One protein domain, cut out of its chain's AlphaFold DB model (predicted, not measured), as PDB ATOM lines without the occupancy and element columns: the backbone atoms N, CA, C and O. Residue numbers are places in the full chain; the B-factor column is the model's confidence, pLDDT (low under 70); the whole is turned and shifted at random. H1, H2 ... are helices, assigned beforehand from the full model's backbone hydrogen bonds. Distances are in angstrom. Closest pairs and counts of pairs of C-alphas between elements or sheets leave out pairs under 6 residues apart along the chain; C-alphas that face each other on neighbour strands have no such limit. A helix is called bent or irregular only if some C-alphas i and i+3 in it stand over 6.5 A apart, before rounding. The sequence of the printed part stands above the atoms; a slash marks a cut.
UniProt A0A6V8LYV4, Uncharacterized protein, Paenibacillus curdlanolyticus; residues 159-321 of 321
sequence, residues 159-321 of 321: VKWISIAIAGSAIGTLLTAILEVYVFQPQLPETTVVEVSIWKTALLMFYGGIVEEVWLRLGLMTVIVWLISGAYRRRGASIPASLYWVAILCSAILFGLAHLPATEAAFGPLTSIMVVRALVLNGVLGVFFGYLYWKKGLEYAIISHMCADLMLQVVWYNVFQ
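Overview. This is residues 159 to 321 of the 321 residues of an uncharacterized protein of Paenibacillus curdlanolyticus (UniProt A0A6V8LYV4). The longest helix, H1, lies side by side with H7, the middle helix of an all-helix body; H8 folds back from the end of H7 and packs on H1, while H5 crosses H7. The bent helix H3 packs on H8 with its first arm and on H5 with its second, and the short H4 lies at one far end. The printed part has 163 residues with eight named helices, H1 to H8 in chain order, and no named strand. It is compact, with a radius of gyration of the C-alphas of 16.8 A, and only just elongated, spanning 57 by 37 by 24 A.

Along the chain. H1, residues 159 to 187, begins at C-alpha 159 (-6.798, 26.761, 21.555) and is 40.9 A long. It has a kink of 36 degrees near residue 181 and is only just irregular: C-alphas 182 and 185 are 6.6 A apart. H7, residues 272 to 296, is 35.3 A long, and H8, residues 298 to 319, is 30.3 A long and ends at C-alpha 319 (-21.662, 4.958, 32.394). H5, residues 241 to 258, measures 25.7 A. H3, residues 204 to 228, was assigned as one helix by its hydrogen bonds but is bent, with C-alphas 218 and 221 6.6 A apart; its arms are H3a, residues 204 to 218, 19.4 A, and H3b, residues 221 to 228, 10.7 A. H2 is residues 198 to 202, H4 residues 230 to 234 and H6 residues 260 to 267.

Arrangement. H1, H7 and H8 form an up-and-down bundle, each helix running against the one before it in the chain. H1 touches H7 at Thr 176 and Leu 281, whose C-alphas, the closest, are 5.5 A apart, at a shallow tilt of 4 degrees, opposite ways. H1 touches H8 at a steep tilt of 44 degrees, the same way; the closest C-alphas, of Ala 165 and Ser 304, are 4.8 A apart. H7 and H8 form a helical hairpin, closest at the C-alphas of Phe 289 and Ala 301, 4.8 A. H5 touches H7 at a steep tilt of 41 degrees, closest at the C-alphas of Gly 256 and Leu 279, 4.2 A. H3a touches H8, closest at the C-alphas of Gly 209 and Met 306, 4.6 A; H3b touches H5, closest at those of Met 221 and Ala 247, 5.4 A. H2 touches H8 and H6 touches H7; H4 touches no helix. Every O i to N i+4 pair is within hydrogen-bond range in H2, H3b, H4, H5 and H6, against 22 of 25 in H1, 8 of 11 in H3a, 20 of 21 in H7 and 15 of 18 in H8.

Size, cuts and confidence. The C-alphas farthest apart, of Thr 192 and Arg 235, are 56.9 A apart. The printed part has no cut and no long link. Mean pLDDT of the printed part is 94.1; residues 192 and 321 are under 70.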
ATOM      1  N   VAL A 159      -6.897  28.108  20.962       96.25
ATOM      2  CA  VAL A 159      -6.798  26.761  21.555       96.25
ATOM      3  C   VAL A 159      -7.271  26.766  23.007       96.25
ATOM      4  O   VAL A 159      -8.092  25.940  23.378       96.25
ATOM      5  N   LYS A 160      -6.868  27.771  23.797       97.81
ATOM      6  CA  LYS A 160      -7.334  27.948  25.181       97.81
ATOM      7  C   LYS A 160      -8.863  27.951  25.291       97.81
ATOM      8  O   LYS A 160      -9.404  27.330  26.196       97.81
ATOM      9  N   TRP A 161      -9.561  28.660  24.406       98.00
ATOM     10  CA  TRP A 161     -11.023  28.753  24.469       98.00
ATOM     11  C   TRP A 161     -11.726  27.520  23.911       98.00
ATOM     12  O   TRP A 161     -12.800  27.192  24.399       98.00
ATOM     13  N   ILE A 162     -11.105  26.802  22.972       98.12
ATOM     14  CA  ILE A 162     -11.555  25.461  22.579       98.12
ATOM     15  C   ILE A 162     -11.431  24.492  23.760       98.12
ATOM     16  O   ILE A 162     -12.387  23.794  24.075       98.12
ATOM     17  N   SER A 163     -10.303  24.503  24.477       98.00
ATOM     18  CA  SER A 163     -10.121  23.679  25.677       98.00
ATOM     19  C   SER A 163     -11.126  24.028  26.775       98.00
ATOM     20  O   SER A 163     -11.678  23.123  27.389       98.00
ATOM     21  N   ILE A 164     -11.411  25.319  26.999       98.31
ATOM     22  CA  ILE A 164     -12.454  25.755  27.943       98.31
ATOM     23  C   ILE A 164     -13.831  25.246  27.504       98.31
ATOM     24  O   ILE A 164     -14.563  24.747  28.348       98.31
ATOM     25  N   ALA A 165     -14.177  25.349  26.217       98.25
ATOM     26  CA  ALA A 165     -15.450  24.855  25.694       98.25
ATOM     27  C   ALA A 165     -15.608  23.345  25.927       98.25
ATOM     28  O   ALA A 165     -16.601  22.918  26.502       98.25
ATOM     29  N   ILE A 166     -14.598  22.544  25.574       98.19
ATOM     30  CA  ILE A 166     -14.627  21.084  25.753       98.19
ATOM     31  C   ILE A 166     -14.687  20.708  27.238       98.19
ATOM     32  O   ILE A 166     -15.548  19.929  27.639       98.19
ATOM     33  N   ALA A 167     -13.802  21.271  28.069       98.12
ATOM     34  CA  ALA A 167     -13.752  20.951  29.495       98.12
ATOM     35  C   ALA A 167     -15.025  21.396  30.228       98.12
ATOM     36  O   ALA A 167     -15.559  20.651  31.044       98.12
ATOM     37  N   GLY A 168     -15.539  22.587  29.912       98.06
ATOM     38  CA  GLY A 168     -16.790  23.081  30.479       98.06
ATOM     39  C   GLY A 168     -17.995  22.244  30.053       98.06
ATOM     40  O   GLY A 168     -18.836  21.950  30.896       98.06
ATOM     41  N   SER A 169     -18.042  21.776  28.801       97.56
ATOM     42  CA  SER A 169     -19.064  20.824  28.350       97.56
ATOM     43  C   SER A 169     -18.965  19.485  29.075       97.56
ATOM     44  O   SER A 169     -19.986  18.971  29.515       97.56
ATOM     45  N   ALA A 170     -17.763  18.932  29.255       96.94
ATOM     46  CA  ALA A 170     -17.573  17.679  29.988       96.94
ATOM     47  C   ALA A 170     -18.028  17.796  31.454       96.94
ATOM     48  O   ALA A 170     -18.786  16.960  31.934       96.94
ATOM     49  N   ILE A 171     -17.630  18.869  32.148       97.31
ATOM     50  CA  ILE A 171     -18.036  19.120  33.540       97.31
ATOM     51  C   ILE A 171     -19.544  19.367  33.632       97.31
ATOM     52  O   ILE A 171     -20.211  18.803  34.495       97.31
ATOM     53  N   GLY A 172     -20.087  20.207  32.746       97.00
ATOM     54  CA  GLY A 172     -21.507  20.546  32.732       97.00
ATOM     55  C   GLY A 172     -22.384  19.328  32.465       97.00
ATOM     56  O   GLY A 172     -23.347  19.112  33.191       97.00
ATOM     57  N   THR A 173     -22.015  18.499  31.488       96.19
ATOM     58  CA  THR A 173     -22.756  17.270  31.164       96.19
ATOM     59  C   THR A 173     -22.643  16.201  32.242       96.19
ATOM     60  O   THR A 173     -23.631  15.529  32.525       96.19
ATOM     61  N   LEU A 174     -21.481  16.069  32.891       96.00
ATOM     62  CA  LEU A 174     -21.326  15.185  34.045       96.00
ATOM     63  C   LEU A 174     -22.235  15.632  35.198       96.00
ATOM     64  O   LEU A 174     -22.932  14.814  35.790       96.00
ATOM     65  N   LEU A 175     -22.276  16.937  35.487       96.19
ATOM     66  CA  LEU A 175     -23.170  17.490  36.503       96.19
ATOM     67  C   LEU A 175     -24.642  17.220  36.161       96.19
ATOM     68  O   LEU A 175     -25.390  16.783  37.030       96.19
ATOM     69  N   THR A 176     -25.064  17.450  34.915       94.88
ATOM     70  CA  THR A 176     -26.452  17.183  34.510       94.88
ATOM     71  C   THR A 176     -26.790  15.697  34.551       94.88
ATOM     72  O   THR A 176     -27.894  15.366  34.959       94.88
ATOM     73  N   ALA A 177     -25.856  14.805  34.200       93.75
ATOM     74  CA  ALA A 177     -26.054  13.358  34.307       93.75
ATOM     75  C   ALA A 177     -26.229  12.918  35.772       93.75
ATOM     76  O   ALA A 177     -27.158  12.184  36.090       93.75
ATOM     77  N   ILE A 178     -25.401  13.437  36.685       94.38
ATOM     78  CA  ILE A 178     -25.530  13.175  38.128       94.38
ATOM     79  C   ILE A 178     -26.877  13.685  38.657       94.38
ATOM     80  O   ILE A 178     -27.571  12.971  39.377       94.38
ATOM     81  N   LEU A 179     -27.268  14.914  38.305       95.38
ATOM     82  CA  LEU A 179     -28.563  15.463  38.717       95.38
ATOM     83  C   LEU A 179     -29.727  14.639  38.160       95.38
ATOM     84  O   LEU A 179     -30.694  14.388  38.873       95.38
ATOM     85  N   GLU A 180     -29.632  14.204  36.907       93.00
ATOM     86  CA  GLU A 180     -30.649  13.363  36.292       93.00
ATOM     87  C   GLU A 180     -30.839  12.061  37.069       93.00
ATOM     88  O   GLU A 180     -31.946  11.791  37.522       93.00
ATOM     89  N   VAL A 181     -29.764  11.307  37.296       91.31
ATOM     90  CA  VAL A 181     -29.814   9.977  37.923       91.31
ATOM     91  C   VAL A 181     -30.220  10.040  39.392       91.31
ATOM     92  O   VAL A 181     -31.048   9.255  39.841       91.31
ATOM     93  N   TYR A 182     -29.639  10.961  40.163       93.94
ATOM     94  CA  TYR A 182     -29.774  10.942  41.623       93.94
ATOM     95  C   TYR A 182     -30.843  11.889  42.163       93.94
ATOM     96  O   TYR A 182     -31.283  11.716  43.299       93.94
ATOM     97  N   VAL A 183     -31.247  12.905  41.394       95.50
ATOM     98  CA  VAL A 183     -32.236  13.893  41.845       95.50
ATOM     99  C   VAL A 183     -33.547  13.720  41.100       95.50
ATOM    100  O   VAL A 183     -34.584  13.601  41.748       95.50
ATOM    101  N   PHE A 184     -33.526  13.717  39.766       94.25
ATOM    102  CA  PHE A 184     -34.757  13.793  38.982       94.25
ATOM    103  C   PHE A 184     -35.399  12.430  38.721       94.25
ATOM    104  O   PHE A 184     -36.560  12.264  39.079       94.25
ATOM    105  N   GLN A 185     -34.665  11.461  38.167       91.19
ATOM    106  CA  GLN A 185     -35.172  10.122  37.827       91.19
ATOM    107  C   GLN A 185     -35.947   9.437  38.969       91.19
ATOM    108  O   GLN A 185     -37.055   8.980  38.708       91.19
ATOM    109  N   PRO A 186     -35.497   9.458  40.244       92.94
ATOM    110  CA  PRO A 186     -36.235   8.825  41.345       92.94
ATOM    111  C   PRO A 186     -37.615   9.436  41.635       92.94
ATOM    112  O   PRO A 186     -38.393   8.870  42.397       92.94
ATOM    113  N   GLN A 187     -37.901  10.622  41.092       93.69
ATOM    114  CA  GLN A 187     -39.154  11.358  41.278       93.69
ATOM    115  C   GLN A 187     -40.049  11.320  40.031       93.69
ATOM    116  O   GLN A 187     -41.142  11.890  40.046       93.69
ATOM    117  N   LEU A 188     -39.578  10.714  38.938       90.50
ATOM    118  CA  LEU A 188     -40.310  10.602  37.680       90.50
ATOM    119  C   LEU A 188     -41.053   9.261  37.616       90.50
ATOM    120  O   LEU A 188     -40.640   8.295  38.257       90.50
ATOM    121  N   PRO A 189     -42.167   9.186  36.866       87.62
ATOM    122  CA  PRO A 189     -42.810   7.908  36.599       87.62
ATOM    123  C   PRO A 189     -41.841   6.977  35.863       87.62
ATOM    124  O   PRO A 189     -41.071   7.431  35.016       87.62
ATOM    125  N   GLU A 190     -41.911   5.678  36.153       83.00
ATOM    126  CA  GLU A 190     -41.200   4.680  35.357       83.00
ATOM    127  C   GLU A 190     -41.706   4.743  33.911       83.00
ATOM    128  O   GLU A 190     -42.890   4.546  33.631       83.00
ATOM    129  N   THR A 191     -40.801   5.048  32.988       73.88
ATOM    130  CA  THR A 191     -41.079   5.096  31.553       73.88
ATOM    131  C   THR A 191     -40.293   4.011  30.847       73.88
ATOM    132  O   THR A 191     -39.130   3.771  31.169       73.88
ATOM    133  N   THR A 192     -40.883   3.401  29.822       69.50
ATOM    134  CA  THR A 192     -40.134   2.555  28.892       69.50
ATOM    135  C   THR A 192     -39.128   3.418  28.136       69.50
ATOM    136  O   THR A 192     -39.513   4.224  27.288       69.50
ATOM    137  N   VAL A 193     -37.843   3.263  28.452       70.88
ATOM    138  CA  VAL A 193     -36.755   3.891  27.701       70.88
ATOM    139  C   VAL A 193     -36.713   3.234  26.325       70.88
ATOM    140  O   VAL A 193     -36.488   2.031  26.212       70.88
ATOM    141  N   VAL A 194     -36.964   4.013  25.273       78.56
ATOM    142  CA  VAL A 194     -36.763   3.536  23.903       78.56
ATOM    143  C   VAL A 194     -35.264   3.539  23.639       78.56
ATOM    144  O   VAL A 194     -34.646   4.601  23.553       78.56
ATOM    145  N   GLU A 195     -34.669   2.354  23.535       84.62
ATOM    146  CA  GLU A 195     -33.265   2.230  23.164       84.62
ATOM    147  C   GLU A 195     -33.070   2.633  21.701       84.62
ATOM    148  O   GLU A 195     -33.623   2.032  20.782       84.62
ATOM    149  N   VAL A 196     -32.255   3.664  21.492       89.69
ATOM    150  CA  VAL A 196     -31.889   4.162  20.166       89.69
ATOM    151  C   VAL A 196     -30.411   3.887  19.930       89.69
ATOM    152  O   VAL A 196     -29.573   4.049  20.817       89.69
ATOM    153  N   SER A 197     -30.077   3.490  18.705       93.56
ATOM    154  CA  SER A 197     -28.710   3.211  18.285       93.56
ATOM    155  C   SER A 197     -27.808   4.420  18.548       93.56
ATOM    156  O   SER A 197     -28.073   5.521  18.065       93.56
ATOM    157  N   ILE A 198     -26.673   4.197  19.220       92.69
ATOM    158  CA  ILE A 198     -25.756   5.263  19.664       92.69
ATOM    159  C   ILE A 198     -25.322   6.212  18.543       92.69
ATOM    160  O   ILE A 198     -25.202   7.417  18.751       92.69
ATOM    161  N   TRP A 199     -25.123   5.694  17.327       93.88
ATOM    162  CA  TRP A 199     -24.727   6.515  16.186       93.88
ATOM    163  C   TRP A 199     -25.855   7.444  15.724       93.88
ATOM    164  O   TRP A 199     -25.560   8.545  15.273       93.88
ATOM    165  N   LYS A 200     -27.129   7.039  15.856       95.38
ATOM    166  CA  LYS A 200     -28.289   7.886  15.534       95.38
ATOM    167  C   LYS A 200     -28.452   8.971  16.590       95.38
ATOM    168  O   LYS A 200     -28.638  10.129  16.233       95.38
ATOM    169  N   THR A 201     -28.286   8.623  17.863       92.88
ATOM    170  CA  THR A 201     -28.294   9.587  18.970       92.88
ATOM    171  C   THR A 201     -27.144  10.590  18.857       92.88
ATOM    172  O   THR A 201     -27.347  11.787  19.039       92.88
ATOM    173  N   ALA A 202     -25.949  10.152  18.450       94.62
ATOM    174  CA  ALA A 202     -24.808  11.040  18.229       94.62
ATOM    175  C   ALA A 202     -25.065  12.100  17.140       94.62
ATOM    176  O   ALA A 202     -24.492  13.187  17.206       94.62
ATOM    177  N   LEU A 203     -25.945  11.839  16.161       96.75
ATOM    178  CA  LEU A 203     -26.300  12.827  15.134       96.75
ATOM    179  C   LEU A 203     -27.090  14.022  15.689       96.75
ATOM    180  O   LEU A 203     -27.080  15.085  15.061       96.75
ATOM    181  N   LEU A 204     -27.708  13.897  16.873       95.06
ATOM    182  CA  LEU A 204     -28.398  15.006  17.542       95.06
ATOM    183  C   LEU A 204     -27.469  16.189  17.817       95.06
ATOM    184  O   LEU A 204     -27.936  17.329  17.799       95.06
ATOM    185  N   MET A 205     -26.157  15.942  17.933       97.12
ATOM    186  CA  MET A 205     -25.160  16.994  18.133       97.12
ATOM    187  C   MET A 205     -25.219  18.087  17.064       97.12
ATOM    188  O   MET A 205     -24.886  19.235  17.328       97.12
ATOM    189  N   PHE A 206     -25.614  17.752  15.830       98.19
ATOM    190  CA  PHE A 206     -25.726  18.752  14.774       98.19
ATOM    191  C   PHE A 206     -26.938  19.653  14.991       98.19
ATOM    192  O   PHE A 206     -26.843  20.853  14.742       98.19
ATOM    193  N   TYR A 207     -28.058  19.098  15.458       97.94
ATOM    194  CA  TYR A 207     -29.251  19.884  15.757       97.94
ATOM    195  C   TYR A 207     -29.014  20.782  16.977       97.94
ATOM    196  O   TYR A 207     -29.116  22.000  16.834       97.94
ATOM    197  N   GLY A 208     -28.592  20.219  18.115       95.94
ATOM    198  CA  GLY A 208     -28.255  20.989  19.322       95.94
ATOM    199  C   GLY A 208     -27.159  22.019  19.048       95.94
ATOM    200  O   GLY A 208     -27.341  23.232  19.174       95.94
ATOM    201  N   GLY A 209     -26.043  21.542  18.503       97.31
ATOM    202  CA  GLY A 209     -24.888  22.358  18.161       97.31
ATOM    203  C   GLY A 209     -25.163  23.505  17.199       97.31
ATOM    204  O   GLY A 209     -24.656  24.597  17.421       97.31
ATOM    205  N   ILE A 210     -25.920  23.295  16.120       98.62
ATOM    206  CA  ILE A 210     -26.091  24.307  15.064       98.62
ATOM    207  C   ILE A 210     -27.428  25.028  15.200       98.62
ATOM    208  O   ILE A 210     -27.454  26.259  15.248       98.62
ATOM    209  N   VAL A 211     -28.538  24.287  15.207       98.69
ATOM    210  CA  VAL A 211     -29.886  24.865  15.148       98.69
ATOM    211  C   VAL A 211     -30.173  25.620  16.437       98.69
ATOM    212  O   VAL A 211     -30.475  26.815  16.386       98.69
ATOM    213  N   GLU A 212     -30.001  24.976  17.588       98.38
ATOM    214  CA  GLU A 212     -30.338  25.598  18.868       98.38
ATOM    215  C   GLU A 212     -29.423  26.780  19.189       98.38
ATOM    216  O   GLU A 212     -29.900  27.828  19.624       98.38
ATOM    217  N   GLU A 213     -28.124  26.691  18.890       98.81
ATOM    218  CA  GLU A 213     -27.209  27.820  19.078       98.81
ATOM    219  C   GLU A 213     -27.536  29.005  18.158       98.81
ATOM    220  O   GLU A 213     -27.528  30.161  18.599       98.81
ATOM    221  N   VAL A 214     -27.889  28.762  16.892       98.81
ATOM    222  CA  VAL A 214     -28.355  29.841  16.007       98.81
ATOM    223  C   VAL A 214     -29.645  30.459  16.549       98.81
ATOM    224  O   VAL A 214     -29.780  31.685  16.567       98.81
ATOM    225  N   TRP A 215     -30.584  29.644  17.025       98.50
ATOM    226  CA  TRP A 215     -31.882  30.124  17.490       98.50
ATOM    227  C   TRP A 215     -31.764  30.918  18.791       98.50
ATOM    228  O   TRP A 215     -32.291  32.029  18.909       98.50
ATOM    229  N   LEU A 216     -31.019  30.382  19.753       98.25
ATOM    230  CA  LEU A 216     -30.964  30.893  21.115       98.25
ATOM    231  C   LEU A 216     -29.873  31.938  21.301       98.25
ATOM    232  O   LEU A 216     -30.115  32.949  21.954       98.25
ATOM    233  N   ARG A 217     -28.675  31.738  20.743       98.69
ATOM    234  CA  ARG A 217     -27.540  32.644  20.983       98.69
ATOM    235  C   ARG A 217     -27.550  33.746  19.939       98.69
ATOM    236  O   ARG A 217     -27.723  34.926  20.264       98.69
ATOM    237  N   LEU A 218     -27.444  33.364  18.666       98.50
ATOM    238  CA  LEU A 218     -27.461  34.339  17.578       98.50
ATOM    239  C   LEU A 218     -28.811  35.058  17.470       98.50
ATOM    240  O   LEU A 218     -28.821  36.266  17.253       98.50
ATOM    241  N   GLY A 219     -29.927  34.356  17.649       97.88
ATOM    242  CA  GLY A 219     -31.267  34.933  17.642       97.88
ATOM    243  C   GLY A 219     -31.660  35.585  18.962       97.88
ATOM    244  O   GLY A 219     -31.517  36.795  19.148       97.88
ATOM    245  N   LEU A 220     -32.198  34.773  19.870       98.00
ATOM    246  CA  LEU A 220     -32.897  35.213  21.076       98.00
ATOM    247  C   LEU A 220     -32.026  36.070  22.005       98.00
ATOM    248  O   LEU A 220     -32.386  37.207  22.306       98.00
ATOM    249  N   MET A 221     -30.866  35.571  22.433       98.62
ATOM    250  CA  MET A 221     -29.965  36.280  23.343       98.62
ATOM    251  C   MET A 221     -29.512  37.611  22.737       98.62
ATOM    252  O   MET A 221     -29.532  38.636  23.418       98.62
ATOM    253  N   THR A 222     -29.171  37.635  21.446       98.50
ATOM    254  CA  THR A 222     -28.816  38.876  20.740       98.50
ATOM    255  C   THR A 222     -29.961  39.888  20.738       98.50
ATOM    256  O   THR A 222     -29.727  41.069  21.007       98.50
ATOM    257  N   VAL A 223     -31.196  39.448  20.469       98.12
ATOM    258  CA  VAL A 223     -32.392  40.303  20.533       98.12
ATOM    259  C   VAL A 223     -32.590  40.844  21.947       98.12
ATOM    260  O   VAL A 223     -32.800  42.046  22.100       98.12
ATOM    261  N   ILE A 224     -32.450  40.011  22.983       98.25
ATOM    262  CA  ILE A 224     -32.590  40.437  24.381       98.25
ATOM    263  C   ILE A 224     -31.548  41.503  24.726       98.25
ATOM    264  O   ILE A 224     -31.927  42.586  25.173       98.25
ATOM    265  N   VAL A 225     -30.254  41.261  24.454       98.62
ATOM    266  CA  VAL A 225     -29.197  42.265  24.686       98.62
ATOM    267  C   VAL A 225     -29.510  43.546  23.915       98.62
ATOM    268  O   VAL A 225     -29.345  44.649  24.445       98.62
ATOM    269  N   TRP A 226     -29.994  43.436  22.677       98.06
ATOM    270  CA  TRP A 226     -30.369  44.592  21.871       98.06
ATOM    271  C   TRP A 226     -31.569  45.357  22.450       98.06
ATOM    272  O   TRP A 226     -31.563  46.586  22.440       98.06
ATOM    273  N   LEU A 227     -32.570  44.704  23.021       97.44
ATOM    274  CA  LEU A 227     -33.681  45.410  23.661       97.44
ATOM    275  C   LEU A 227     -33.203  46.160  24.912       97.44
ATOM    276  O   LEU A 227     -33.349  47.381  25.005       97.44
ATOM    277  N   ILE A 228     -32.531  45.462  25.827       97.56
ATOM    278  CA  ILE A 228     -32.209  46.000  27.158       97.56
ATOM    279  C   ILE A 228     -31.046  47.004  27.152       97.56
ATOM    280  O   ILE A 228     -30.991  47.893  27.997       97.56
ATOM    281  N   SER A 229     -30.127  46.938  26.180       97.50
ATOM    282  CA  SER A 229     -28.998  47.886  26.089       97.50
ATOM    283  C   SER A 229     -29.299  49.157  25.279       97.50
ATOM    284  O   SER A 229     -28.395  49.943  24.987       97.50
ATOM    285  N   GLY A 230     -30.565  49.397  24.907       94.69
ATOM    286  CA  GLY A 230     -30.955  50.486  24.004       94.69
ATOM    287  C   GLY A 230     -30.546  51.890  24.463       94.69
ATOM    288  O   GLY A 230     -30.230  52.737  23.627       94.69
ATOM    289  N   ALA A 231     -30.524  52.152  25.772       94.50
ATOM    290  CA  ALA A 231     -30.070  53.433  26.322       94.50
ATOM    291  C   ALA A 231     -28.551  53.632  26.165       94.50
ATOM    292  O   ALA A 231     -28.114  54.695  25.729       94.50
ATOM    293  N   TYR A 232     -27.756  52.594  26.449       96.06
ATOM    294  CA  TYR A 232     -26.295  52.623  26.316       96.06
ATOM    295  C   TYR A 232     -25.875  52.819  24.861       96.06
ATOM    296  O   TYR A 232     -25.097  53.721  24.555       96.06
ATOM    297  N   ARG A 233     -26.483  52.055  23.945       94.25
ATOM    298  CA  ARG A 233     -26.190  52.171  22.511       94.25
ATOM    299  C   ARG A 233     -26.509  53.555  21.949       94.25
ATOM    300  O   ARG A 233     -25.731  54.074  21.160       94.25
ATOM    301  N   ARG A 234     -27.627  54.169  22.363       92.00
ATOM    302  CA  ARG A 234     -28.012  55.527  21.922       92.00
ATOM    303  C   ARG A 234     -27.033  56.608  22.383       92.00
ATOM    304  O   ARG A 234     -26.906  57.620  21.709       92.00
ATOM    305  N   ARG A 235     -26.341  56.385  23.502       92.56
ATOM    306  CA  ARG A 235     -25.317  57.290  24.049       92.56
ATOM    307  C   ARG A 235     -23.904  56.982  23.541       92.56
ATOM    308  O   ARG A 235     -22.964  57.634  23.976       92.56
ATOM    309  N   GLY A 236     -23.734  55.969  22.683       90.00
ATOM    310  CA  GLY A 236     -22.412  55.486  22.268       90.00
ATOM    311  C   GLY A 236     -21.582  54.887  23.412       90.00
ATOM    312  O   GLY A 236     -20.370  54.757  23.280       90.00
ATOM    313  N   ALA A 237     -22.216  54.539  24.535       91.75
ATOM    314  CA  ALA A 237     -21.550  53.988  25.708       91.75
ATOM    315  C   ALA A 237     -21.320  52.476  25.563       91.75
ATOM    316  O   ALA A 237     -22.059  51.781  24.857       91.75
ATOM    317  N   SER A 238     -20.324  51.950  26.281       94.88
ATOM    318  CA  SER A 238     -20.108  50.508  26.381       94.88
ATOM    319  C   SER A 238     -21.301  49.824  27.059       94.88
ATOM    320  O   SER A 238     -21.900  50.346  28.000       94.88
ATOM    321  N   ILE A 239     -21.669  48.641  26.560       97.38
ATOM    322  CA  ILE A 239     -22.737  47.834  27.154       97.38
ATOM    323  C   ILE A 239     -22.170  47.156  28.410       97.38
ATOM    324  O   ILE A 239     -21.170  46.439  28.301       97.38
ATOM    325  N   PRO A 240     -22.774  47.349  29.593       97.56
ATOM    326  CA  PRO A 240     -22.269  46.749  30.819       97.56
ATOM    327  C   PRO A 240     -22.440  45.225  30.815       97.56
ATOM    328  O   PRO A 240     -23.409  44.680  30.284       97.56
ATOM    329  N   ALA A 241     -21.502  44.540  31.471       98.25
ATOM    330  CA  ALA A 241     -21.470  43.084  31.619       98.25
ATOM    331  C   ALA A 241     -22.772  42.488  32.184       98.25
ATOM    332  O   ALA A 241     -23.175  41.399  31.781       98.25
ATOM    333  N   SER A 242     -23.445  43.208  33.086       98.38
ATOM    334  CA  SER A 242     -24.704  42.778  33.702       98.38
ATOM    335  C   SER A 242     -25.809  42.526  32.676       98.38
ATOM    336  O   SER A 242     -26.547  41.557  32.818       98.38
ATOM    337  N   LEU A 243     -25.897  43.326  31.606       98.50
ATOM    338  CA  LEU A 243     -26.927  43.136  30.580       98.50
ATOM    339  C   LEU A 243     -26.686  41.872  29.749       98.50
ATOM    340  O   LEU A 243     -27.642  41.203  29.370       98.50
ATOM    341  N   TYR A 244     -25.428  41.498  29.515       98.75
ATOM    342  CA  TYR A 244     -25.130  40.215  28.878       98.75
ATOM    343  C   TYR A 244     -25.514  39.046  29.782       98.75
ATOM    344  O   TYR A 244     -26.155  38.118  29.308       98.75
ATOM    345  N   TRP A 245     -25.204  39.110  31.080       98.75
ATOM    346  CA  TRP A 245     -25.611  38.070  32.030       98.75
ATOM    347  C   TRP A 245     -27.127  37.927  32.146       98.75
ATOM    348  O   TRP A 245     -27.621  36.804  32.112       98.75
ATOM    349  N   VAL A 246     -27.875  39.034  32.200       98.69
ATOM    350  CA  VAL A 246     -29.346  38.993  32.169       98.69
ATOM    351  C   VAL A 246     -29.834  38.285  30.905       98.69
ATOM    352  O   VAL A 246     -30.653  37.378  30.996       98.69
ATOM    353  N   ALA A 247     -29.294  38.628  29.731       98.69
ATOM    354  CA  ALA A 247     -29.681  37.970  28.487       98.69
ATOM    355  C   ALA A 247     -29.322  36.475  28.457       98.69
ATOM    356  O   ALA A 247     -30.126  35.679  27.979       98.69
ATOM    357  N   ILE A 248     -28.160  36.093  28.999       98.88
ATOM    358  CA  ILE A 248     -27.738  34.693  29.139       98.88
ATOM    359  C   ILE A 248     -28.750  33.932  29.997       98.88
ATOM    360  O   ILE A 248     -29.307  32.941  29.532       98.88
ATOM    361  N   LEU A 249     -29.044  34.423  31.204       98.75
ATOM    362  CA  LEU A 249     -29.970  33.776  32.136       98.75
ATOM    363  C   LEU A 249     -31.387  33.680  31.557       98.75
ATOM    364  O   LEU A 249     -31.985  32.608  31.583       98.75
ATOM    365  N   CYS A 250     -31.902  34.758  30.957       98.56
ATOM    366  CA  CYS A 250     -33.206  34.741  30.296       98.56
ATOM    367  C   CYS A 250     -33.251  33.732  29.140       98.56
ATOM    368  O   CYS A 250     -34.213  32.977  29.026       98.56
ATOM    369  N   SER A 251     -32.217  33.692  28.292       97.62
ATOM    370  CA  SER A 251     -32.157  32.742  27.176       97.62
ATOM    371  C   SER A 251     -32.049  31.288  27.649       97.62
ATOM    372  O   SER A 251     -32.684  30.425  27.056       97.62
ATOM    373  N   ALA A 252     -31.331  31.022  28.744       98.19
ATOM    374  CA  ALA A 252     -31.208  29.692  29.339       98.19
ATOM    375  C   ALA A 252     -32.528  29.200  29.959       98.19
ATOM    376  O   ALA A 252     -32.893  28.041  29.788       98.19
ATOM    377  N   ILE A 253     -33.285  30.086  30.619       98.19
ATOM    378  CA  ILE A 253     -34.631  29.762  31.120       98.19
ATOM    379  C   ILE A 253     -35.560  29.435  29.948       98.19
ATOM    380  O   ILE A 253     -36.208  28.395  29.949       98.19
ATOM    381  N   LEU A 254     -35.594  30.291  28.921       97.00
ATOM    382  CA  LEU A 254     -36.422  30.065  27.731       97.00
ATOM    383  C   LEU A 254     -36.023  28.789  26.979       97.00
ATOM    384  O   LEU A 254     -36.891  28.120  26.428       97.00
ATOM    385  N   PHE A 255     -34.742  28.423  27.000       96.50
ATOM    386  CA  PHE A 255     -34.255  27.165  26.447       96.50
ATOM    387  C   PHE A 255     -34.807  25.945  27.195       96.50
ATOM    388  O   PHE A 255     -35.326  25.027  26.562       96.50
ATOM    389  N   GLY A 256     -34.778  25.959  28.531       95.81
ATOM    390  CA  GLY A 256     -35.403  24.903  29.330       95.81
ATOM    391  C   GLY A 256     -36.920  24.839  29.146       95.81
ATOM    392  O   GLY A 256     -37.479  23.751  29.038       95.81
ATOM    393  N   LEU A 257     -37.594  25.988  29.017       95.38
ATOM    394  CA  LEU A 257     -39.029  26.030  28.713       95.38
ATOM    395  C   LEU A 257     -39.352  25.456  27.325       95.38
ATOM    396  O   LEU A 257     -40.364  24.778  27.165       95.38
ATOM    397  N   ALA A 258     -38.490  25.679  26.329       92.56
ATOM    398  CA  ALA A 258     -38.661  25.120  24.987       92.56
ATOM    399  C   ALA A 258     -38.584  23.580  24.961       92.56
ATOM    400  O   ALA A 258     -39.096  22.967  24.028       92.56
ATOM    401  N   HIS A 259     -38.012  22.959  25.998       92.44
ATOM    402  CA  HIS A 259     -37.917  21.505  26.156       92.44
ATOM    403  C   HIS A 259     -39.129  20.868  26.852       92.44
ATOM    404  O   HIS A 259     -39.206  19.640  26.954       92.44
ATOM    405  N   LEU A 260     -40.097  21.663  27.320       93.25
ATOM    406  CA  LEU A 260     -41.285  21.135  27.990       93.25
ATOM    407  C   LEU A 260     -42.145  20.226  27.097       93.25
ATOM    408  O   LEU A 260     -42.518  19.166  27.588       93.25
ATOM    409  N   PRO A 261     -42.404  20.524  25.806       88.75
ATOM    410  CA  PRO A 261     -43.172  19.612  24.952       88.75
ATOM    411  C   PRO A 261     -42.510  18.237  24.785       88.75
ATOM    412  O   PRO A 261     -43.188  17.215  24.800       88.75
ATOM    413  N   ALA A 262     -41.178  18.195  24.667       86.25
ATOM    414  CA  ALA A 262     -40.435  16.938  24.607       86.25
ATOM    415  C   ALA A 262     -40.463  16.195  25.954       86.25
ATOM    416  O   ALA A 262     -40.576  14.974  25.987       86.25
ATOM    417  N   THR A 263     -40.412  16.937  27.065       90.12
ATOM    418  CA  THR A 263     -40.545  16.372  28.416       90.12
ATOM    419  C   THR A 263     -41.932  15.760  28.621       90.12
ATOM    420  O   THR A 263     -42.036  14.652  29.132       90.12
ATOM    421  N   GLU A 264     -42.989  16.438  28.170       89.31
ATOM    422  CA  GLU A 264     -44.361  15.927  28.226       89.31
ATOM    423  C   GLU A 264     -44.539  14.680  27.356       89.31
ATOM    424  O   GLU A 264     -45.157  13.705  27.772       89.31
ATOM    425  N   ALA A 265     -43.954  14.675  26.156       83.88
ATOM    426  CA  ALA A 265     -43.991  13.511  25.277       83.88
ATOM    427  C   ALA A 265     -43.277  12.291  25.884       83.88
ATOM    428  O   ALA A 265     -43.721  11.167  25.670       83.88
ATOM    429  N   ALA A 266     -42.196  12.511  26.639       84.12
ATOM    430  CA  ALA A 266     -41.418  11.442  27.258       84.12
ATOM    431  C   ALA A 266     -42.050  10.901  28.551       84.12
ATOM    432  O   ALA A 266     -42.027   9.695  28.774       84.12
ATOM    433  N   PHE A 267     -42.610  11.771  29.399       87.06
ATOM    434  CA  PHE A 267     -43.037  11.404  30.757       87.06
ATOM    435  C   PHE A 267     -44.542  11.565  31.026       87.06
ATOM    436  O   PHE A 267     -45.000  11.285  32.135       87.06
ATOM    437  N   GLY A 268     -45.326  12.009  30.042       87.31
ATOM    438  CA  GLY A 268     -46.746  12.322  30.208       87.31
ATOM    439  C   GLY A 268     -46.993  13.736  30.762       87.31
ATOM    440  O   GLY A 268     -46.125  14.601  30.650       87.31
ATOM    441  N   PRO A 269     -48.183  14.007  31.341       91.25
ATOM    442  CA  PRO A 269     -48.587  15.349  31.761       91.25
ATOM    443  C   PRO A 269     -47.553  16.055  32.646       91.25
ATOM    444  O   PRO A 269     -47.066  15.495  33.630       91.25
ATOM    445  N   LEU A 270     -47.251  17.314  32.319       94.00
ATOM    446  CA  LEU A 270     -46.203  18.075  32.997       94.00
ATOM    447  C   LEU A 270     -46.498  18.286  34.488       94.00
ATOM    448  O   LEU A 270     -47.485  18.914  34.872       94.00
ATOM    449  N   THR A 271     -45.567  17.841  35.329       95.50
ATOM    450  CA  THR A 271     -45.539  18.130  36.769       95.50
ATOM    451  C   THR A 271     -44.541  19.246  37.090       95.50
ATOM    452  O   THR A 271     -43.649  19.563  36.299       95.50
ATOM    453  N   SER A 272     -44.630  19.840  38.285       96.44
ATOM    454  CA  SER A 272     -43.677  20.878  38.710       96.44
ATOM    455  C   SER A 272     -42.229  20.381  38.723       96.44
ATOM    456  O   SER A 272     -41.332  21.125  38.331       96.44
ATOM    457  N   ILE A 273     -41.992  19.120  39.114       96.25
ATOM    458  CA  ILE A 273     -40.645  18.537  39.111       96.25
ATOM    459  C   ILE A 273     -40.101  18.377  37.686       96.25
ATOM    460  O   ILE A 273     -38.940  18.694  37.447       96.25
ATOM    461  N   MET A 274     -40.944  17.997  36.719       95.69
ATOM    462  CA  MET A 274     -40.562  17.913  35.302       95.69
ATOM    463  C   MET A 274     -40.194  19.284  34.723       95.69
ATOM    464  O   MET A 274     -39.230  19.396  33.966       95.69
ATOM    465  N   VAL A 275     -40.904  20.345  35.125       97.31
ATOM    466  CA  VAL A 275     -40.560  21.719  34.728       97.31
ATOM    467  C   VAL A 275     -39.216  22.140  35.322       97.31
ATOM    468  O   VAL A 275     -38.361  22.651  34.601       97.31
ATOM    469  N   VAL A 276     -38.996  21.897  36.620       97.81
ATOM    470  CA  VAL A 276     -37.715  22.206  37.278       97.81
ATOM    471  C   VAL A 276     -36.572  21.427  36.631       97.81
ATOM    472  O   VAL A 276     -35.542  22.022  36.323       97.81
ATOM    473  N   ARG A 277     -36.767  20.135  36.350       96.00
ATOM    474  CA  ARG A 277     -35.813  19.296  35.618       96.00
ATOM    475  C   ARG A 277     -35.441  19.920  34.277       96.00
ATOM    476  O   ARG A 277     -34.262  20.149  34.019       96.00
ATOM    477  N   ALA A 278     -36.434  20.239  33.445       95.69
ATOM    478  CA  ALA A 278     -36.200  20.827  32.130       95.69
ATOM    479  C   ALA A 278     -35.442  22.162  32.226       95.69
ATOM    480  O   ALA A 278     -34.520  22.402  31.448       95.69
ATOM    481  N   LEU A 279     -35.770  23.010  33.206       97.62
ATOM    482  CA  LEU A 279     -35.071  24.274  33.443       97.62
ATOM    483  C   LEU A 279     -33.629  24.078  33.922       97.62
ATOM    484  O   LEU A 279     -32.739  24.780  33.449       97.62
ATOM    485  N   VAL A 280     -33.382  23.152  34.848       97.81
ATOM    486  CA  VAL A 280     -32.054  22.933  35.433       97.81
ATOM    487  C   VAL A 280     -31.119  22.269  34.427       97.81
ATOM    488  O   VAL A 280     -30.038  22.802  34.167       97.81
ATOM    489  N   LEU A 281     -31.529  21.149  33.828       95.88
ATOM    490  CA  LEU A 281     -30.650  20.353  32.968       95.88
ATOM    491  C   LEU A 281     -30.265  21.106  31.689       95.88
ATOM    492  O   LEU A 281     -29.095  21.119  31.311       95.88
ATOM    493  N   ASN A 282     -31.211  21.826  31.084       95.56
ATOM    494  CA  ASN A 282     -30.923  22.668  29.921       95.56
ATOM    495  C   ASN A 282     -30.288  24.006  30.319       95.56
ATOM    496  O   ASN A 282     -29.455  24.551  29.595       95.56
ATOM    497  N   GLY A 283     -30.660  24.556  31.477       96.44
ATOM    498  CA  GLY A 283     -30.200  25.864  31.932       96.44
ATOM    499  C   GLY A 283     -28.715  25.900  32.280       96.44
ATOM    500  O   GLY A 283     -28.044  26.860  31.911       96.44
ATOM    501  N   VAL A 284     -28.175  24.866  32.937       97.12
ATOM    502  CA  VAL A 284     -26.757  24.816  33.356       97.12
ATOM    503  C   VAL A 284     -25.814  24.953  32.157       97.12
ATOM    504  O   VAL A 284     -24.999  25.879  32.102       97.12
ATOM    505  N   LEU A 285     -25.959  24.072  31.166       97.56
ATOM    506  CA  LEU A 285     -25.209  24.156  29.911       97.56
ATOM    507  C   LEU A 285     -25.632  25.389  29.105       97.56
ATOM    508  O   LEU A 285     -24.796  26.073  28.512       97.56
ATOM    509  N   GLY A 286     -26.915  25.747  29.185       98.25
ATOM    510  CA  GLY A 286     -27.486  26.916  28.543       98.25
ATOM    511  C   GLY A 286     -26.743  28.216  28.868       98.25
ATOM    512  O   GLY A 286     -26.365  28.975  27.965       98.25
ATOM    513  N   VAL A 287     -26.483  28.433  30.160       98.81
ATOM    514  CA  VAL A 287     -25.716  29.561  30.697       98.81
ATOM    515  C   VAL A 287     -24.269  29.520  30.212       98.81
ATOM    516  O   VAL A 287     -23.731  30.551  29.800       98.81
ATOM    517  N   PHE A 288     -23.643  28.342  30.217       98.75
ATOM    518  CA  PHE A 288     -22.260  28.185  29.780       98.75
ATOM    519  C   PHE A 288     -22.077  28.516  28.290       98.75
ATOM    520  O   PHE A 288     -21.203  29.315  27.939       98.75
ATOM    521  N   PHE A 289     -22.945  28.006  27.414       98.75
ATOM    522  CA  PHE A 289     -22.900  28.319  25.982       98.75
ATOM    523  C   PHE A 289     -23.178  29.804  25.721       98.75
ATOM    524  O   PHE A 289     -22.494  30.435  24.914       98.75
ATOM    525  N   GLY A 290     -24.116  30.410  26.461       98.75
ATOM    526  CA  GLY A 290     -24.361  31.855  26.410       98.75
ATOM    527  C   GLY A 290     -23.132  32.681  26.819       98.75
ATOM    528  O   GLY A 290     -22.812  33.692  26.186       98.75
ATOM    529  N   TYR A 291     -22.384  32.227  27.827       98.81
ATOM    530  CA  TYR A 291     -21.125  32.851  28.230       98.81
ATOM    531  C   TYR A 291     -20.048  32.745  27.140       98.81
ATOM    532  O   TYR A 291     -19.399  33.748  26.825       98.81
ATOM    533  N   LEU A 292     -19.879  31.575  26.515       98.81
ATOM    534  CA  LEU A 292     -18.955  31.399  25.388       98.81
ATOM    535  C   LEU A 292     -19.340  32.286  24.203       98.81
ATOM    536  O   LEU A 292     -18.476  32.967  23.642       98.81
ATOM    537  N   TYR A 293     -20.634  32.356  23.880       98.81
ATOM    538  CA  TYR A 293     -21.144  33.236  22.836       98.81
ATOM    539  C   TYR A 293     -20.790  34.699  23.106       98.81
ATOM    540  O   TYR A 293     -20.277  35.389  22.226       98.81
ATOM    541  N   TRP A 294     -20.985  35.162  24.342       98.69
ATOM    542  CA  TRP A 294     -20.637  36.526  24.720       98.69
ATOM    543  C   TRP A 294     -19.129  36.797  24.668       98.69
ATOM    544  O   TRP A 294     -18.706  37.845  24.180       98.69
ATOM    545  N   LYS A 295     -18.295  35.881  25.173       98.25
ATOM    546  CA  LYS A 295     -16.847  36.124  25.279       98.25
ATOM    547  C   LYS A 295     -16.080  35.877  23.990       98.25
ATOM    548  O   LYS A 295     -15.019  36.486  23.811       98.25
ATOM    549  N   LYS A 296     -16.556  34.969  23.136       97.69
ATOM    550  CA  LYS A 296     -15.817  34.510  21.953       97.69
ATOM    551  C   LYS A 296     -16.624  34.336  20.682       97.69
ATOM    552  O   LYS A 296     -16.008  34.343  19.621       97.69
ATOM    553  N   GLY A 297     -17.946  34.272  20.763       98.06
ATOM    554  CA  GLY A 297     -18.817  34.205  19.598       98.06
ATOM    555  C   GLY A 297     -19.406  32.824  19.351       98.06
ATOM    556  O   GLY A 297     -19.151  31.869  20.088       98.06
ATOM    557  N   LEU A 298     -20.260  32.761  18.329       98.62
ATOM    558  CA  LEU A 298     -21.189  31.653  18.102       98.62
ATOM    559  C   LEU A 298     -20.474  30.318  17.927       98.62
ATOM    560  O   LEU A 298     -20.914  29.316  18.463       98.62
ATOM    561  N   GLU A 299     -19.346  30.309  17.228       98.50
ATOM    562  CA  GLU A 299     -18.628  29.088  16.878       98.50
ATOM    563  C   GLU A 299     -18.132  28.329  18.108       98.50
ATOM    564  O   GLU A 299     -18.154  27.104  18.118       98.50
ATOM    565  N   TYR A 300     -17.724  29.040  19.162       98.69
ATOM    566  CA  TYR A 300     -17.302  28.400  20.409       98.69
ATOM    567  C   TYR A 300     -18.489  27.803  21.163       98.69
ATOM    568  O   TYR A 300     -18.334  26.753  21.776       98.69
ATOM    569  N   ALA A 301     -19.662  28.440  21.096       98.75
ATOM    570  CA  ALA A 301     -20.890  27.899  21.670       98.75
ATOM    571  C   ALA A 301     -21.362  26.652  20.900       98.75
ATOM    572  O   ALA A 301     -21.610  25.631  21.529       98.75
ATOM    573  N   ILE A 302     -21.337  26.689  19.557       98.81
ATOM    574  CA  ILE A 302     -21.609  25.536  18.675       98.81
ATOM    575  C   ILE A 302     -20.699  24.360  19.038       98.81
ATOM    576  O   ILE A 302     -21.183  23.275  19.336       98.81
ATOM    577  N   ILE A 303     -19.377  24.572  19.063       98.50
ATOM    578  CA  ILE A 303     -18.411  23.509  19.385       98.50
ATOM    579  C   ILE A 303     -18.668  22.954  20.789       98.50
ATOM    580  O   ILE A 303     -18.679  21.742  20.974       98.50
ATOM    581  N   SER A 304     -18.898  23.827  21.773       98.62
ATOM    582  CA  SER A 304     -19.193  23.411  23.145       98.62
ATOM    583  C   SER A 304     -20.448  22.545  23.208       98.62
ATOM    584  O   SER A 304     -20.415  21.485  23.827       98.62
ATOM    585  N   HIS A 305     -21.529  22.957  22.553       98.62
ATOM    586  CA  HIS A 305     -22.792  22.234  22.580       98.62
ATOM    587  C   HIS A 305     -22.675  20.888  21.857       98.62
ATOM    588  O   HIS A 305     -22.990  19.864  22.452       98.62
ATOM    589  N   MET A 306     -22.059  20.840  20.670       98.38
ATOM    590  CA  MET A 306     -21.778  19.567  19.988       98.38
ATOM    591  C   MET A 306     -20.966  18.606  20.870       98.38
ATOM    592  O   MET A 306     -21.256  17.414  20.936       98.38
ATOM    593  N   CYS A 307     -19.952  19.117  21.577       97.94
ATOM    594  CA  CYS A 307     -19.191  18.315  22.530       97.94
ATOM    595  C   CYS A 307     -20.043  17.862  23.719       97.94
ATOM    596  O   CYS A 307     -19.857  16.746  24.187       97.94
ATOM    597  N   ALA A 308     -20.949  18.704  24.217       97.56
ATOM    598  CA  ALA A 308     -21.843  18.341  25.307       97.56
ATOM    599  C   ALA A 308     -22.787  17.204  24.888       97.56
ATOM    600  O   ALA A 308     -22.871  16.205  25.597       97.56
ATOM    601  N   ASP A 309     -23.396  17.297  23.708       95.50
ATOM    602  CA  ASP A 309     -24.277  16.253  23.180       95.50
ATOM    603  C   ASP A 309     -23.533  14.930  23.015       95.50
ATOM    604  O   ASP A 309     -24.002  13.893  23.475       95.50
ATOM    605  N   LEU A 310     -22.322  14.950  22.450       94.81
ATOM    606  CA  LEU A 310     -21.504  13.741  22.352       94.81
ATOM    607  C   LEU A 310     -21.166  13.153  23.727       94.81
ATOM    608  O   LEU A 310     -21.286  11.948  23.919       94.81
ATOM    609  N   MET A 311     -20.755  13.974  24.694       93.50
ATOM    610  CA  MET A 311     -20.413  13.480  26.032       93.50
ATOM    611  C   MET A 311     -21.637  12.892  26.734       93.50
ATOM    612  O   MET A 311     -21.557  11.803  27.290       93.50
ATOM    613  N   LEU A 312     -22.784  13.562  26.666       88.88
ATOM    614  CA  LEU A 312     -24.004  13.093  27.309       88.88
ATOM    615  C   LEU A 312     -24.531  11.803  26.664       88.88
ATOM    616  O   LEU A 312     -24.775  10.827  27.367       88.88
ATOM    617  N   GLN A 313     -24.646  11.787  25.335       82.50
ATOM    618  CA  GLN A 313     -25.305  10.710  24.592       82.50
ATOM    619  C   GLN A 313     -24.408   9.495  24.340       82.50
ATOM    620  O   GLN A 313     -24.903   8.382  24.183       82.50
ATOM    621  N   VAL A 314     -23.088   9.691  24.267       81.25
ATOM    622  CA  VAL A 314     -22.135   8.621  23.927       81.25
ATOM    623  C   VAL A 314     -21.318   8.192  25.138       81.25
ATOM    624  O   VAL A 314     -20.999   7.014  25.261       81.25
ATOM    625  N   VAL A 315     -20.966   9.106  26.045       81.19
ATOM    626  CA  VAL A 315     -20.099   8.773  27.186       81.19
ATOM    627  C   VAL A 315     -20.937   8.484  28.424       81.19
ATOM    628  O   VAL A 315     -20.951   7.352  28.897       81.19
ATOM    629  N   TRP A 316     -21.665   9.477  28.931       78.75
ATOM    630  CA  TRP A 316     -22.364   9.367  30.211       78.75
ATOM    631  C   TRP A 316     -23.532   8.393  30.168       78.75
ATOM    632  O   TRP A 316     -23.701   7.641  31.124       78.75
ATOM    633  N   TYR A 317     -24.262   8.325  29.053       74.12
ATOM    634  CA  TYR A 317     -25.312   7.322  28.871       74.12
ATOM    635  C   TYR A 317     -24.810   5.887  29.096       74.12
ATOM    636  O   TYR A 317     -25.498   5.102  29.726       74.12
ATOM    637  N   ASN A 318     -23.594   5.547  28.654       71.62
ATOM    638  CA  ASN A 318     -23.030   4.203  28.852       71.62
ATOM    639  C   ASN A 318     -22.461   3.972  30.264       71.62
ATOM    640  O   ASN A 318     -22.172   2.835  30.626       71.62
ATOM    641  N   VAL A 319     -22.246   5.034  31.043       72.44
ATOM    642  CA  VAL A 319     -21.662   4.958  32.394       72.44
ATOM    643  C   VAL A 319     -22.741   4.869  33.472       72.44
ATOM    644  O   VAL A 319     -22.518   4.225  34.493       72.44
ATOM    645  N   PHE A 320     -23.880   5.527  33.260       71.62
ATOM    646  CA  PHE A 320     -24.935   5.701  34.260       71.62
ATOM    647  C   PHE A 320     -26.223   4.911  33.960       71.62
ATOM    648  O   PHE A 320     -27.276   5.305  34.459       71.62
ATOM    649  N   GLN A 321     -26.158   3.850  33.142       60.03
ATOM    650  CA  GLN A 321     -27.307   2.952  32.937       60.03
ATOM    651  C   GLN A 321     -27.756   2.277  34.232       60.03
ATOM    652  O   GLN A 321     -26.871   1.841  35.006       60.03
TER     653      GLN A 321